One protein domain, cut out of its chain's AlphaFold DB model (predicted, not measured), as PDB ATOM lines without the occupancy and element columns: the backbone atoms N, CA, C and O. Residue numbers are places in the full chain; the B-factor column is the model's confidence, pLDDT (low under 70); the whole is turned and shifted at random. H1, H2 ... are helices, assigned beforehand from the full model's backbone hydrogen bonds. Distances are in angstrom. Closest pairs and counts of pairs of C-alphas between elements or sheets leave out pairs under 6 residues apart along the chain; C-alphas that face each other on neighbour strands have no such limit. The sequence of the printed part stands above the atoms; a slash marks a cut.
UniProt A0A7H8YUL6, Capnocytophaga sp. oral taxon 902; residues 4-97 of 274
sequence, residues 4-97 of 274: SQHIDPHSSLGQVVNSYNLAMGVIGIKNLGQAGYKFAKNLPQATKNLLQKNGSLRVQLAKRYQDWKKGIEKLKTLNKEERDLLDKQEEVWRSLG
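Overview. This is residues 4 to 97 of the 274 residues of a protein of Capnocytophaga sp. oral taxon 902 (UniProt A0A7H8YUL6). Three longer helices, H1, H4 and H5, run lengthwise with their centres in a triangle: H1 and H4 are side by side, and H5 comes near both with few contacts. The short helix H3 crosses one end of this group, and the short helix H2 packs on the later part of H5. The printed part has 94 residues with five named helices, H1 to H5 in that order along the chain, and no named strand; the class is all helix. The whole is compact, with a radius of gyration of the C-alphas of 13.0 A, and only just elongated, with spans of 37 by 24 by 18 A.

Arrangement. The longest helix is H4, residues 55 to 73. It touches H1, residues 12 to 26, at a shallow tilt of 14 degrees, opposite ways; the closest C-alphas are those of Val 16 and Trp 68, 5.0 A apart. H5, residues 80 to 95, is close to H1 but not clearly touching, with the C-alphas of Tyr 20 and Gln 89 closest at 7.1 A. H5 is also close to H4 but not clearly touching, with the C-alphas of Tyr 65 and Trp 93 closest at 7.4 A; their tilt is shallow, 26 degrees, opposite ways. With residues 88 to 95 alone, H5 touches H2, residues 34 to 41; the closest C-alphas are those of Lys 41 and Val 92, 5.1 A apart, and the tilt is shallow, 32 degrees, the same way. H3, residues 45 to 53, and H4 touch only at the corner by their link, and only just, with 3 pairs of C-alphas within 8 A. The closest of these are the C-alphas of Leu 51 and Arg 58, 6.2 A apart, and the lines of H3 and H4 are about perpendicular at 90 degrees. H1 and H3 are apart, as are H2 and H4. In H1, H2, H3, H4 and H5 every O i to N i+4 pair is within hydrogen-bond range.

Along the chain. H4 is 27.9 A long from C-alpha 55 at (13.213, -41.518, 465.194) to C-alpha 73. H1 begins at C-alpha 12, at (7.907, -64.599, 446.539), and is 21.9 A long. H5 is 22.7 A long and ends at C-alpha 95, at (11.918, -59.020, 470.081). H2 and H3 are shorter, with 8 and 9 residues.

Size, cuts and confidence. The C-alphas of Ala 46 and Lys 76 are the two farthest apart, at 38.1 A. The printed part has no cut. The links H2 to H3 and H3 to H4 are tight, and H1 to H2 and H4 to H5 are short. The mean pLDDT of the printed part is 80.0; residues 4 to 6, 30 to 35 and 53 to 55 are under 70.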
ATOM      1  N   SER A   4      18.373 -69.986 454.457       53.16
ATOM      2  CA  SER A   4      18.600 -68.614 453.986       53.16
ATOM      3  C   SER A   4      19.657 -68.461 452.883       53.16
ATOM      4  O   SER A   4      19.658 -67.432 452.217       53.16
ATOM      5  N   GLN A   5      20.531 -69.450 452.660       54.81
ATOM      6  CA  GLN A   5      21.580 -69.391 451.629       54.81
ATOM      7  C   GLN A   5      21.158 -69.958 450.262       54.81
ATOM      8  O   GLN A   5      21.894 -69.781 449.295       54.81
ATOM      9  N   HIS A   6      19.992 -70.606 450.160       63.97
ATOM     10  CA  HIS A   6      19.541 -71.283 448.932       63.97
ATOM     11  C   HIS A   6      18.174 -70.804 448.413       63.97
ATOM     12  O   HIS A   6      17.610 -71.428 447.518       63.97
ATOM     13  N   ILE A   7      17.628 -69.710 448.955       75.75
ATOM     14  CA  ILE A   7      16.357 -69.141 448.483       75.75
ATOM     15  C   ILE A   7      16.624 -68.246 447.274       75.75
ATOM     16  O   ILE A   7      17.422 -67.312 447.359       75.75
ATOM     17  N   ASP A   8      15.916 -68.499 446.172       81.38
ATOM     18  CA  ASP A   8      15.920 -67.623 445.000       81.38
ATOM     19  C   ASP A   8      15.418 -66.218 445.397       81.38
ATOM     20  O   ASP A   8      14.256 -66.090 445.803       81.38
ATOM     21  N   PRO A   9      16.243 -65.157 445.281       79.00
ATOM     22  CA  PRO A   9      15.864 -63.798 445.669       79.00
ATOM     23  C   PRO A   9      14.707 -63.221 444.839       79.00
ATOM     24  O   PRO A   9      14.056 -62.276 445.288       79.00
ATOM     25  N   HIS A  10      14.430 -63.777 443.657       83.75
ATOM     26  CA  HIS A  10      13.330 -63.345 442.796       83.75
ATOM     27  C   HIS A  10      12.000 -64.035 443.121       83.75
ATOM     28  O   HIS A  10      10.943 -63.528 442.735       83.75
ATOM     29  N   SER A  11      12.029 -65.132 443.884       88.81
ATOM     30  CA  SER A  11      10.828 -65.823 444.358       88.81
ATOM     31  C   SER A  11      10.031 -64.981 445.364       88.81
ATOM     32  O   SER A  11      10.569 -64.091 446.028       88.81
ATOM     33  N   SER A  12       8.742 -65.288 445.542       87.62
ATOM     34  CA  SER A  12       7.907 -64.599 446.539       87.62
ATOM     35  C   SER A  12       8.469 -64.738 447.957       87.62
ATOM     36  O   SER A  12       8.517 -63.751 448.688       87.62
ATOM     37  N   LEU A  13       8.961 -65.928 448.330       87.69
ATOM     38  CA  LEU A  13       9.622 -66.146 449.620       87.69
ATOM     39  C   LEU A  13      10.952 -65.385 449.713       87.69
ATOM     40  O   LEU A  13      11.233 -64.776 450.743       87.69
ATOM     41  N   GLY A  14      11.747 -65.361 448.641       88.25
ATOM     42  CA  GLY A  14      12.990 -64.589 448.571       88.25
ATOM     43  C   GLY A  14      12.773 -63.101 448.812       88.25
ATOM     44  O   GLY A  14      13.514 -62.487 449.578       88.25
ATOM     45  N   GLN A  15      11.700 -62.535 448.260       89.19
ATOM     46  CA  GLN A  15      11.314 -61.143 448.500       89.19
ATOM     47  C   GLN A  15      10.900 -60.893 449.959       89.19
ATOM     48  O   GLN A  15      11.296 -59.879 450.536       89.19
ATOM     49  N   VAL A  16      10.163 -61.824 450.580       89.31
ATOM     50  CA  VAL A  16       9.834 -61.762 452.017       89.31
ATOM     51  C   VAL A  16      11.114 -61.753 452.851       89.31
ATOM     52  O   VAL A  16      11.343 -60.835 453.638       89.31
ATOM     53  N   VAL A  17      11.992 -62.733 452.636       89.12
ATOM     54  CA  VAL A  17      13.259 -62.863 453.366       89.12
ATOM     55  C   VAL A  17      14.155 -61.644 453.142       89.12
ATOM     56  O   VAL A  17      14.802 -61.180 454.079       89.12
ATOM     57  N   ASN A  18      14.155 -61.061 451.944       88.31
ATOM     58  CA  ASN A  18      14.899 -59.843 451.652       88.31
ATOM     59  C   ASN A  18      14.395 -58.638 452.464       88.31
ATOM     60  O   ASN A  18      15.206 -57.910 453.035       88.31
ATOM     61  N   SER A  19      13.076 -58.450 452.597       88.62
ATOM     62  CA  SER A  19      12.509 -57.395 453.455       88.62
ATOM     63  C   SER A  19      12.983 -57.520 454.906       88.62
ATOM     64  O   SER A  19      13.361 -56.518 455.521       88.62
ATOM     65  N   TYR A  20      13.048 -58.748 455.428       89.50
ATOM     66  CA  TYR A  20      13.625 -59.027 456.743       89.50
ATOM     67  C   TYR A  20      15.127 -58.712 456.798       89.50
ATOM     68  O   TYR A  20      15.571 -57.968 457.672       89.50
ATOM     69  N   ASN A  21      15.916 -59.216 455.847       88.19
ATOM     70  CA  ASN A  21      17.367 -59.020 455.816       88.19
ATOM     71  C   ASN A  21      17.750 -57.535 455.723       88.19
ATOM     72  O   ASN A  21      18.671 -57.092 456.407       88.19
ATOM     73  N   LEU A  22      17.016 -56.746 454.935       88.44
ATOM     74  CA  LEU A  22      17.208 -55.298 454.851       88.44
ATOM     75  C   LEU A  22      16.981 -54.619 456.205       88.44
ATOM     76  O   LEU A  22      17.750 -53.739 456.583       88.44
ATOM     77  N   ALA A  23      15.964 -55.039 456.959       89.00
ATOM     78  CA  ALA A  23      15.712 -54.513 458.298       89.00
ATOM     79  C   ALA A  23      16.828 -54.863 459.284       89.00
ATOM     80  O   ALA A  23      17.258 -54.026 460.072       89.00
ATOM     81  N   MET A  24      17.332 -56.090 459.217       89.94
ATOM     82  CA  MET A  24      18.462 -56.523 460.032       89.94
ATOM     83  C   MET A  24      19.741 -55.750 459.676       89.94
ATOM     84  O   MET A  24      20.492 -55.358 460.567       89.94
ATOM     85  N   GLY A  25      19.941 -55.422 458.397       86.88
ATOM     86  CA  GLY A  25      21.026 -54.556 457.938       86.88
ATOM     87  C   GLY A  25      20.971 -53.143 458.531       86.88
ATOM     88  O   GLY A  25      22.015 -52.607 458.900       86.88
ATOM     89  N   VAL A  26      19.770 -52.575 458.713       85.69
ATOM     90  CA  VAL A  26      19.568 -51.262 459.366       85.69
ATOM     91  C   VAL A  26      20.101 -51.252 460.804       85.69
ATOM     92  O   VAL A  26      20.591 -50.226 461.265       85.69
ATOM     93  N   ILE A  27      20.059 -52.393 461.499       84.69
ATOM     94  CA  ILE A  27      20.583 -52.548 462.867       84.69
ATOM     95  C   ILE A  27      21.959 -53.233 462.912       84.69
ATOM     96  O   ILE A  27      22.392 -53.691 463.967       84.69
ATOM     97  N   GLY A  28      22.662 -53.296 461.775       84.38
ATOM     98  CA  GLY A  28      24.047 -53.771 461.692       84.38
ATOM     99  C   GLY A  28      24.226 -55.290 461.608       84.38
ATOM    100  O   GLY A  28      25.345 -55.779 461.755       84.38
ATOM    101  N   ILE A  29      23.168 -56.059 461.345       84.06
ATOM    102  CA  ILE A  29      23.211 -57.525 461.283       84.06
ATOM    103  C   ILE A  29      23.268 -57.966 459.815       84.06
ATOM    104  O   ILE A  29      22.280 -57.880 459.092       84.06
ATOM    105  N   LYS A  30      24.440 -58.433 459.364       66.25
ATOM    106  CA  LYS A  30      24.715 -58.703 457.938       66.25
ATOM    107  C   LYS A  30      24.561 -60.168 457.497       66.25
ATOM    108  O   LYS A  30      24.435 -60.404 456.306       66.25
ATOM    109  N   ASN A  31      24.532 -61.137 458.421       64.25
ATOM    110  CA  ASN A  31      24.514 -62.575 458.098       64.25
ATOM    111  C   ASN A  31      23.518 -63.354 458.976       64.25
ATOM    112  O   ASN A  31      23.850 -63.769 460.086       64.25
ATOM    113  N   LEU A  32      22.305 -63.601 458.473       62.69
ATOM    114  CA  LEU A  32      21.224 -64.268 459.220       62.69
ATOM    115  C   LEU A  32      21.206 -65.779 458.989       62.69
ATOM    116  O   LEU A  32      20.187 -66.388 458.667       62.69
ATOM    117  N   GLY A  33      22.367 -66.400 459.179       65.06
ATOM    118  CA  GLY A  33      22.388 -67.799 459.589       65.06
ATOM    119  C   GLY A  33      21.948 -67.954 461.042       65.06
ATOM    120  O   GLY A  33      21.550 -66.986 461.693       65.06
ATOM    121  N   GLN A  34      22.070 -69.164 461.589       62.72
ATOM    122  CA  GLN A  34      21.693 -69.437 462.985       62.72
ATOM    123  C   GLN A  34      22.315 -68.442 463.987       62.72
ATOM    124  O   GLN A  34      21.649 -68.021 464.933       62.72
ATOM    125  N   ALA A  35      23.557 -68.005 463.748       66.56
ATOM    126  CA  ALA A  35      24.254 -67.026 464.583       66.56
ATOM    127  C   ALA A  35      23.634 -65.615 464.527       66.56
ATOM    128  O   ALA A  35      23.457 -64.986 465.570       66.56
ATOM    129  N   GLY A  36      23.252 -65.129 463.341       72.19
ATOM    130  CA  GLY A  36      22.641 -63.804 463.181       72.19
ATOM    131  C   GLY A  36      21.242 -63.725 463.787       72.19
ATOM    132  O   GLY A  36      20.919 -62.748 464.459       72.19
ATOM    133  N   TYR A  37      20.443 -64.784 463.632       74.12
ATOM    134  CA  TYR A  37      19.142 -64.893 464.297       74.12
ATOM    135  C   TYR A  37      19.290 -64.898 465.829       74.12
ATOM    136  O   TYR A  37      18.610 -64.138 466.523       74.12
ATOM    137  N   LYS A  38      20.232 -65.691 466.369       78.19
ATOM    138  CA  LYS A  38      20.499 -65.740 467.814       78.19
ATOM    139  C   LYS A  38      20.947 -64.379 468.351       78.19
ATOM    140  O   LYS A  38      20.544 -64.005 469.449       78.19
ATOM    141  N   PHE A  39      21.746 -63.639 467.588       81.00
ATOM    142  CA  PHE A  39      22.170 -62.290 467.951       81.00
ATOM    143  C   PHE A  39      20.990 -61.304 467.970       81.00
ATOM    144  O   PHE A  39      20.780 -60.631 468.974       81.00
ATOM    145  N   ALA A  40      20.172 -61.277 466.911       82.12
ATOM    146  CA  ALA A  40      19.023 -60.375 466.808       82.12
ATOM    147  C   ALA A  40      17.992 -60.599 467.934       82.12
ATOM    148  O   ALA A  40      17.531 -59.649 468.565       82.12
ATOM    149  N   LYS A  41      17.677 -61.865 468.242       78.81
ATOM    150  CA  LYS A  41      16.737 -62.243 469.311       78.81
ATOM    151  C   LYS A  41      17.229 -61.818 470.700       78.81
ATOM    152  O   LYS A  41      16.447 -61.345 471.535       78.81
ATOM    153  N   ASN A  42      18.533 -61.949 470.937       81.62
ATOM    154  CA  ASN A  42      19.164 -61.715 472.237       81.62
ATOM    155  C   ASN A  42      19.789 -60.321 472.373       81.62
ATOM    156  O   ASN A  42      20.655 -60.125 473.223       81.62
ATOM    157  N   LEU A  43      19.349 -59.340 471.574       83.88
ATOM    158  CA  LEU A  43      19.783 -57.955 471.757       83.88
ATOM    159  C   LEU A  43      19.533 -57.493 473.208       83.88
ATOM    160  O   LEU A  43      18.455 -57.782 473.753       83.88
ATOM    161  N   PRO A  44      20.482 -56.754 473.820       86.50
ATOM    162  CA  PRO A  44      20.315 -56.208 475.162       86.50
ATOM    163  C   PRO A  44      19.036 -55.375 475.287       86.50
ATOM    164  O   PRO A  44      18.652 -54.662 474.355       86.50
ATOM    165  N   GLN A  45      18.386 -55.410 476.454       75.81
ATOM    166  CA  GLN A  45      17.115 -54.705 476.658       75.81
ATOM    167  C   GLN A  45      17.245 -53.188 476.453       75.81
ATOM    168  O   GLN A  45      16.352 -52.567 475.882       75.81
ATOM    169  N   ALA A  46      18.381 -52.593 476.834       78.94
ATOM    170  CA  ALA A  46      18.671 -51.185 476.563       78.94
ATOM    171  C   ALA A  46      18.671 -50.878 475.053       78.94
ATOM    172  O   ALA A  46      18.058 -49.904 474.619       78.94
ATOM    173  N   THR A  47      19.275 -51.748 474.240       81.44
ATOM    174  CA  THR A  47      19.283 -51.633 472.775       81.44
ATOM    175  C   THR A  47      17.878 -51.781 472.197       81.44
ATOM    176  O   THR A  47      17.477 -50.975 471.362       81.44
ATOM    177  N   LYS A  48      17.094 -52.756 472.676       80.38
ATOM    178  CA  LYS A  48      15.690 -52.929 472.263       80.38
ATOM    179  C   LYS A  48      14.857 -51.684 472.572       80.38
ATOM    180  O   LYS A  48      14.148 -51.194 471.699       80.38
ATOM    181  N   ASN A  49      15.012 -51.121 473.770       72.56
ATOM    182  CA  ASN A  49      14.320 -49.900 474.179       72.56
ATOM    183  C   ASN A  49      14.711 -48.699 473.300       72.56
ATOM    184  O   ASN A  49      13.847 -47.913 472.923       72.56
ATOM    185  N   LEU A  50      15.990 -48.567 472.930       77.81
ATOM    186  CA  LEU A  50      16.448 -47.525 472.005       77.81
ATOM    187  C   LEU A  50      15.831 -47.690 470.612       77.81
ATOM    188  O   LEU A  50      15.309 -46.725 470.063       77.81
ATOM    189  N   LEU A  51      15.826 -48.909 470.064       78.56
ATOM    190  CA  LEU A  51      15.225 -49.203 468.756       78.56
ATOM    191  C   LEU A  51      13.709 -48.957 468.724       78.56
ATOM    192  O   LEU A  51      13.150 -48.729 467.653       78.56
ATOM    193  N   GLN A  52      13.046 -48.994 469.881       71.19
ATOM    194  CA  GLN A  52      11.617 -48.714 470.022       71.19
ATOM    195  C   GLN A  52      11.308 -47.223 470.218       71.19
ATOM    196  O   GLN A  52      10.289 -46.754 469.718       71.19
ATOM    197  N   LYS A  53      12.175 -46.469 470.906       64.69
ATOM    198  CA  LYS A  53      11.933 -45.063 471.278       64.69
ATOM    199  C   LYS A  53      12.357 -44.028 470.220       64.69
ATOM    200  O   LYS A  53      11.965 -42.873 470.343       64.69
ATOM    201  N   ASN A  54      13.148 -44.399 469.205       55.97
ATOM    202  CA  ASN A  54      13.853 -43.432 468.344       55.97
ATOM    203  C   ASN A  54      13.390 -43.366 466.872       55.97
ATOM    204  O   ASN A  54      13.626 -44.292 466.095       55.97
ATOM    205  N   GLY A  55      12.901 -42.188 466.468       67.31
ATOM    206  CA  GLY A  55      13.213 -41.518 465.194       67.31
ATOM    207  C   GLY A  55      13.142 -42.301 463.871       67.31
ATOM    208  O   GLY A  55      12.379 -43.248 463.684       67.31
ATOM    209  N   SER A  56      13.953 -41.849 462.905       75.50
ATOM    210  CA  SER A  56      13.994 -42.332 461.514       75.50
ATOM    211  C   SER A  56      14.322 -43.825 461.379       75.50
ATOM    212  O   SER A  56      13.929 -44.451 460.396       75.50
ATOM    213  N   LEU A  57      15.010 -44.418 462.361       78.75
ATOM    214  CA  LEU A  57      15.329 -45.849 462.408       78.75
ATOM    215  C   LEU A  57      14.088 -46.703 462.691       78.75
ATOM    216  O   LEU A  57      13.851 -47.676 461.974       78.75
ATOM    217  N   ARG A  58      13.255 -46.326 463.674       80.62
ATOM    218  CA  ARG A  58      11.996 -47.033 463.958       80.62
ATOM    219  C   ARG A  58      11.062 -47.000 462.750       80.62
ATOM    220  O   ARG A  58      10.476 -48.028 462.424       80.62
ATOM    221  N   VAL A  59      10.974 -45.860 462.058       74.25
ATOM    222  CA  VAL A  59      10.173 -45.700 460.828       74.25
ATOM    223  C   VAL A  59      10.673 -46.618 459.711       74.25
ATOM    224  O   VAL A  59       9.876 -47.297 459.062       74.25
ATOM    225  N   GLN A  60      11.990 -46.694 459.509       81.19
ATOM    226  CA  GLN A  60      12.583 -47.605 458.527       81.19
ATOM    227  C   GLN A  60      12.296 -49.072 458.861       81.19
ATOM    228  O   GLN A  60      11.865 -49.819 457.984       81.19
ATOM    229  N   LEU A  61      12.470 -49.478 460.120       86.94
ATOM    230  CA  LEU A  61      12.174 -50.840 460.567       86.94
ATOM    231  C   LEU A  61      10.680 -51.178 460.440       86.94
ATOM    232  O   LEU A  61      10.348 -52.257 459.955       86.94
ATOM    233  N   ALA A  62       9.787 -50.246 460.786       80.69
ATOM    234  CA  ALA A  62       8.340 -50.410 460.652       80.69
ATOM    235  C   ALA A  62       7.922 -50.639 459.198       80.69
ATOM    236  O   ALA A  62       7.151 -51.554 458.918       80.69
ATOM    237  N   LYS A  63       8.478 -49.860 458.260       82.62
ATOM    238  CA  LYS A  63       8.229 -50.045 456.825       82.62
ATOM    239  C   LYS A  63       8.626 -51.451 456.369       82.62
ATOM    240  O   LYS A  63       7.836 -52.132 455.729       82.62
ATOM    241  N   ARG A  64       9.824 -51.910 456.747       89.38
ATOM    242  CA  ARG A  64      10.322 -53.243 456.367       89.38
ATOM    243  C   ARG A  64       9.530 -54.380 457.000       89.38
ATOM    244  O   ARG A  64       9.316 -55.398 456.351       89.38
ATOM    245  N   TYR A  65       9.075 -54.197 458.233       87.38
ATOM    246  CA  TYR A  65       8.194 -55.146 458.898       87.38
ATOM    247  C   TYR A  65       6.846 -55.280 458.169       87.38
ATOM    248  O   TYR A  65       6.400 -56.394 457.905       87.38
ATOM    249  N   GLN A  66       6.247 -54.158 457.759       81.12
ATOM    250  CA  GLN A  66       5.011 -54.150 456.971       81.12
ATOM    251  C   GLN A  66       5.195 -54.800 455.591       81.12
ATOM    252  O   GLN A  66       4.352 -55.586 455.160       81.12
ATOM    253  N   ASP A  67       6.313 -54.523 454.912       86.19
ATOM    254  CA  ASP A  67       6.659 -55.165 453.637       86.19
ATOM    255  C   ASP A  67       6.828 -56.689 453.803       86.19
ATOM    256  O   ASP A  67       6.326 -57.466 452.990       86.19
ATOM    257  N   TRP A  68       7.486 -57.125 454.884       90.88
ATOM    258  CA  TRP A  68       7.657 -58.538 455.236       90.88
ATOM    259  C   TRP A  68       6.311 -59.233 455.503       90.88
ATOM    260  O   TRP A  68       6.040 -60.278 454.909       90.88
ATOM    261  N   LYS A  69       5.424 -58.629 456.307       83.38
ATOM    262  CA  LYS A  69       4.082 -59.165 456.607       83.38
ATOM    263  C   LYS A  69       3.210 -59.304 455.361       83.38
ATOM    264  O   LYS A  69       2.696 -60.389 455.097       83.38
ATOM    265  N   LYS A  70       3.102 -58.244 454.552       81.94
ATOM    266  CA  LYS A  70       2.357 -58.271 453.278       81.94
ATOM    267  C   LYS A  70       2.907 -59.316 452.309       81.94
ATOM    268  O   LYS A  70       2.168 -59.844 451.483       81.94
ATOM    269  N   GLY A  71       4.212 -59.572 452.372       86.25
ATOM    270  CA  GLY A  71       4.858 -60.643 451.628       86.25
ATOM    271  C   GLY A  71       4.362 -62.020 452.064       86.25
ATOM    272  O   GLY A  71       3.967 -62.807 451.210       86.25
ATOM    273  N   ILE A  72       4.329 -62.286 453.376       85.25
ATOM    274  CA  ILE A  72       3.874 -63.569 453.939       85.25
ATOM    275  C   ILE A  72       2.436 -63.884 453.542       85.25
ATOM    276  O   ILE A  72       2.160 -65.003 453.124       85.25
ATOM    277  N   GLU A  73       1.529 -62.907 453.618       81.12
ATOM    278  CA  GLU A  73       0.110 -63.098 453.270       81.12
ATOM    279  C   GLU A  73      -0.104 -63.555 451.818       81.12
ATOM    280  O   GLU A  73      -1.118 -64.168 451.494       81.12
ATOM    281  N   LYS A  74       0.859 -63.277 450.933       82.81
ATOM    282  CA  LYS A  74       0.816 -63.662 449.518       82.81
ATOM    283  C   LYS A  74       1.407 -65.051 449.251       82.81
ATOM    284  O   LYS A  74       1.315 -65.533 448.120       82.81
ATOM    285  N   LEU A  75       2.015 -65.698 450.249       83.19
ATOM    286  CA  LEU A  75       2.601 -67.031 450.111       83.19
ATOM    287  C   LEU A  75       1.490 -68.087 450.175       83.19
ATOM    288  O   LEU A  75       0.797 -68.222 451.178       83.19
ATOM    289  N   LYS A  76       1.300 -68.837 449.083       74.75
ATOM    290  CA  LYS A  76       0.191 -69.800 448.947       74.75
ATOM    291  C   LYS A  76       0.461 -71.142 449.629       74.75
ATOM    292  O   LYS A  76      -0.437 -71.719 450.228       74.75
ATOM    293  N   THR A  77       1.680 -71.660 449.505       79.62
ATOM    294  CA  THR A  77       2.112 -72.922 450.121       79.62
ATOM    295  C   THR A  77       3.546 -72.766 450.611       79.62
ATOM    296  O   THR A  77       4.345 -72.098 449.962       79.62
ATOM    297  N   LEU A  78       3.834 -73.330 451.783       79.75
ATOM    298  CA  LEU A  78       5.153 -73.316 452.414       79.75
ATOM    299  C   LEU A  78       5.473 -74.722 452.904       79.75
ATOM    300  O   LEU A  78       4.631 -75.336 453.579       79.75
ATOM    301  N   ASN A  79       6.677 -75.203 452.603       81.75
ATOM    302  CA  ASN A  79       7.213 -76.415 453.213       81.75
ATOM    303  C   ASN A  79       7.640 -76.149 454.672       81.75
ATOM    304  O   ASN A  79       7.533 -75.031 455.183       81.75
ATOM    305  N   LYS A  80       8.069 -77.196 455.379       77.75
ATOM    306  CA  LYS A  80       8.405 -77.108 456.804       77.75
ATOM    307  C   LYS A  80       9.587 -76.166 457.051       77.75
ATOM    308  O   LYS A  80       9.534 -75.335 457.949       77.75
ATOM    309  N   GLU A  81      10.623 -76.263 456.232       78.62
ATOM    310  CA  GLU A  81      11.852 -75.486 456.352       78.62
ATOM    311  C   GLU A  81      11.619 -73.983 456.119       78.62
ATOM    312  O   GLU A  81      12.222 -73.142 456.789       78.62
ATOM    313  N   GLU A  82      10.728 -73.640 455.191       82.12
ATOM    314  CA  GLU A  82      10.322 -72.264 454.899       82.12
ATOM    315  C   GLU A  82       9.474 -71.670 456.030       82.12
ATOM    316  O   GLU A  82       9.671 -70.511 456.395       82.12
ATOM    317  N   ARG A  83       8.574 -72.465 456.627       79.12
ATOM    318  CA  ARG A  83       7.796 -72.059 457.813       79.12
ATOM    319  C   ARG A  83       8.707 -71.797 459.007       79.12
ATOM    320  O   ARG A  83       8.680 -70.696 459.549       79.12
ATOM    321  N   ASP A  84       9.599 -72.737 459.319       78.69
ATOM    322  CA  ASP A  84      10.564 -72.610 460.418       78.69
ATOM    323  C   ASP A  84      11.458 -71.364 460.269       78.69
ATOM    324  O   ASP A  84      11.898 -70.767 461.257       78.69
ATOM    325  N   LEU A  85      11.776 -70.967 459.031       83.12
ATOM    326  CA  LEU A  85      12.509 -69.734 458.755       83.12
ATOM    327  C   LEU A  85      11.670 -68.492 459.080       83.12
ATOM    328  O   LEU A  85      12.174 -67.585 459.745       83.12
ATOM    329  N   LEU A  86      10.422 -68.435 458.612       84.75
ATOM    330  CA  LEU A  86       9.537 -67.292 458.843       84.75
ATOM    331  C   LEU A  86       9.186 -67.132 460.327       84.75
ATOM    332  O   LEU A  86       9.191 -66.004 460.818       84.75
ATOM    333  N   ASP A  87       9.008 -68.230 461.061       81.50
ATOM    334  CA  ASP A  87       8.759 -68.209 462.508       81.50
ATOM    335  C   ASP A  87       9.938 -67.581 463.265       81.50
ATOM    336  O   ASP A  87       9.770 -66.682 464.092       81.50
ATOM    337  N   LYS A  88      11.174 -67.954 462.904       83.06
ATOM    338  CA  LYS A  88      12.390 -67.330 463.451       83.06
ATOM    339  C   LYS A  88      12.465 -65.834 463.137       83.06
ATOM    340  O   LYS A  88      12.867 -65.038 463.985       83.06
ATOM    341  N   GLN A  89      12.088 -65.427 461.927       87.19
ATOM    342  CA  GLN A  89      12.038 -64.008 461.570       87.19
ATOM    343  C   GLN A  89      10.979 -63.266 462.397       87.19
ATOM    344  O   GLN A  89      11.253 -62.173 462.897       87.19
ATOM    345  N   GLU A  90       9.813 -63.880 462.617       84.88
ATOM    346  CA  GLU A  90       8.747 -63.310 463.437       84.88
ATOM    347  C   GLU A  90       9.165 -63.131 464.897       84.88
ATOM    348  O   GLU A  90       8.925 -62.077 465.485       84.88
ATOM    349  N   GLU A  91       9.854 -64.106 465.486       81.62
ATOM    350  CA  GLU A  91      10.384 -63.976 466.843       81.62
ATOM    351  C   GLU A  91      11.342 -62.789 466.987       81.62
ATOM    352  O   GLU A  91      11.319 -62.076 467.996       81.62
ATOM    353  N   VAL A  92      12.171 -62.541 465.970       86.75
ATOM    354  CA  VAL A  92      13.055 -61.375 465.956       86.75
ATOM    355  C   VAL A  92      12.238 -60.091 465.861       86.75
ATOM    356  O   VAL A  92      12.474 -59.182 466.656       86.75
ATOM    357  N   TRP A  93      11.233 -60.021 464.987       87.00
ATOM    358  CA  TRP A  93      10.326 -58.871 464.923       87.00
ATOM    359  C   TRP A  93       9.635 -58.596 466.263       87.00
ATOM    360  O   TRP A  93       9.683 -57.464 466.755       87.00
ATOM    361  N   ARG A  94       9.128 -59.638 466.933       79.75
ATOM    362  CA  ARG A  94       8.560 -59.553 468.288       79.75
ATOM    363  C   ARG A  94       9.579 -59.044 469.303       79.75
ATOM    364  O   ARG A  94       9.233 -58.251 470.180       79.75
ATOM    365  N   SER A  95      10.835 -59.481 469.203       78.94
ATOM    366  CA  SER A  95      11.918 -59.020 470.081       78.94
ATOM    367  C   SER A  95      12.272 -57.541 469.865       78.94
ATOM    368  O   SER A  95      12.674 -56.862 470.809       78.94
ATOM    369  N   LEU A  96      12.060 -57.032 468.647       82.00
ATOM    370  CA  LEU A  96      12.227 -55.628 468.266       82.00
ATOM    371  C   LEU A  96      10.969 -54.782 468.538       82.00
ATOM    372  O   LEU A  96      10.942 -53.588 468.236       82.00
ATOM    373  N   GLY A  97       9.924 -55.369 469.129       76.69
ATOM    374  CA  GLY A  97       8.669 -54.684 469.443       76.69
ATOM    375  C   GLY A  97       7.786 -54.429 468.220       76.69
ATOM    376  O   GLY A  97       7.020 -53.470 468.217       76.69
TER     377      GLY A  97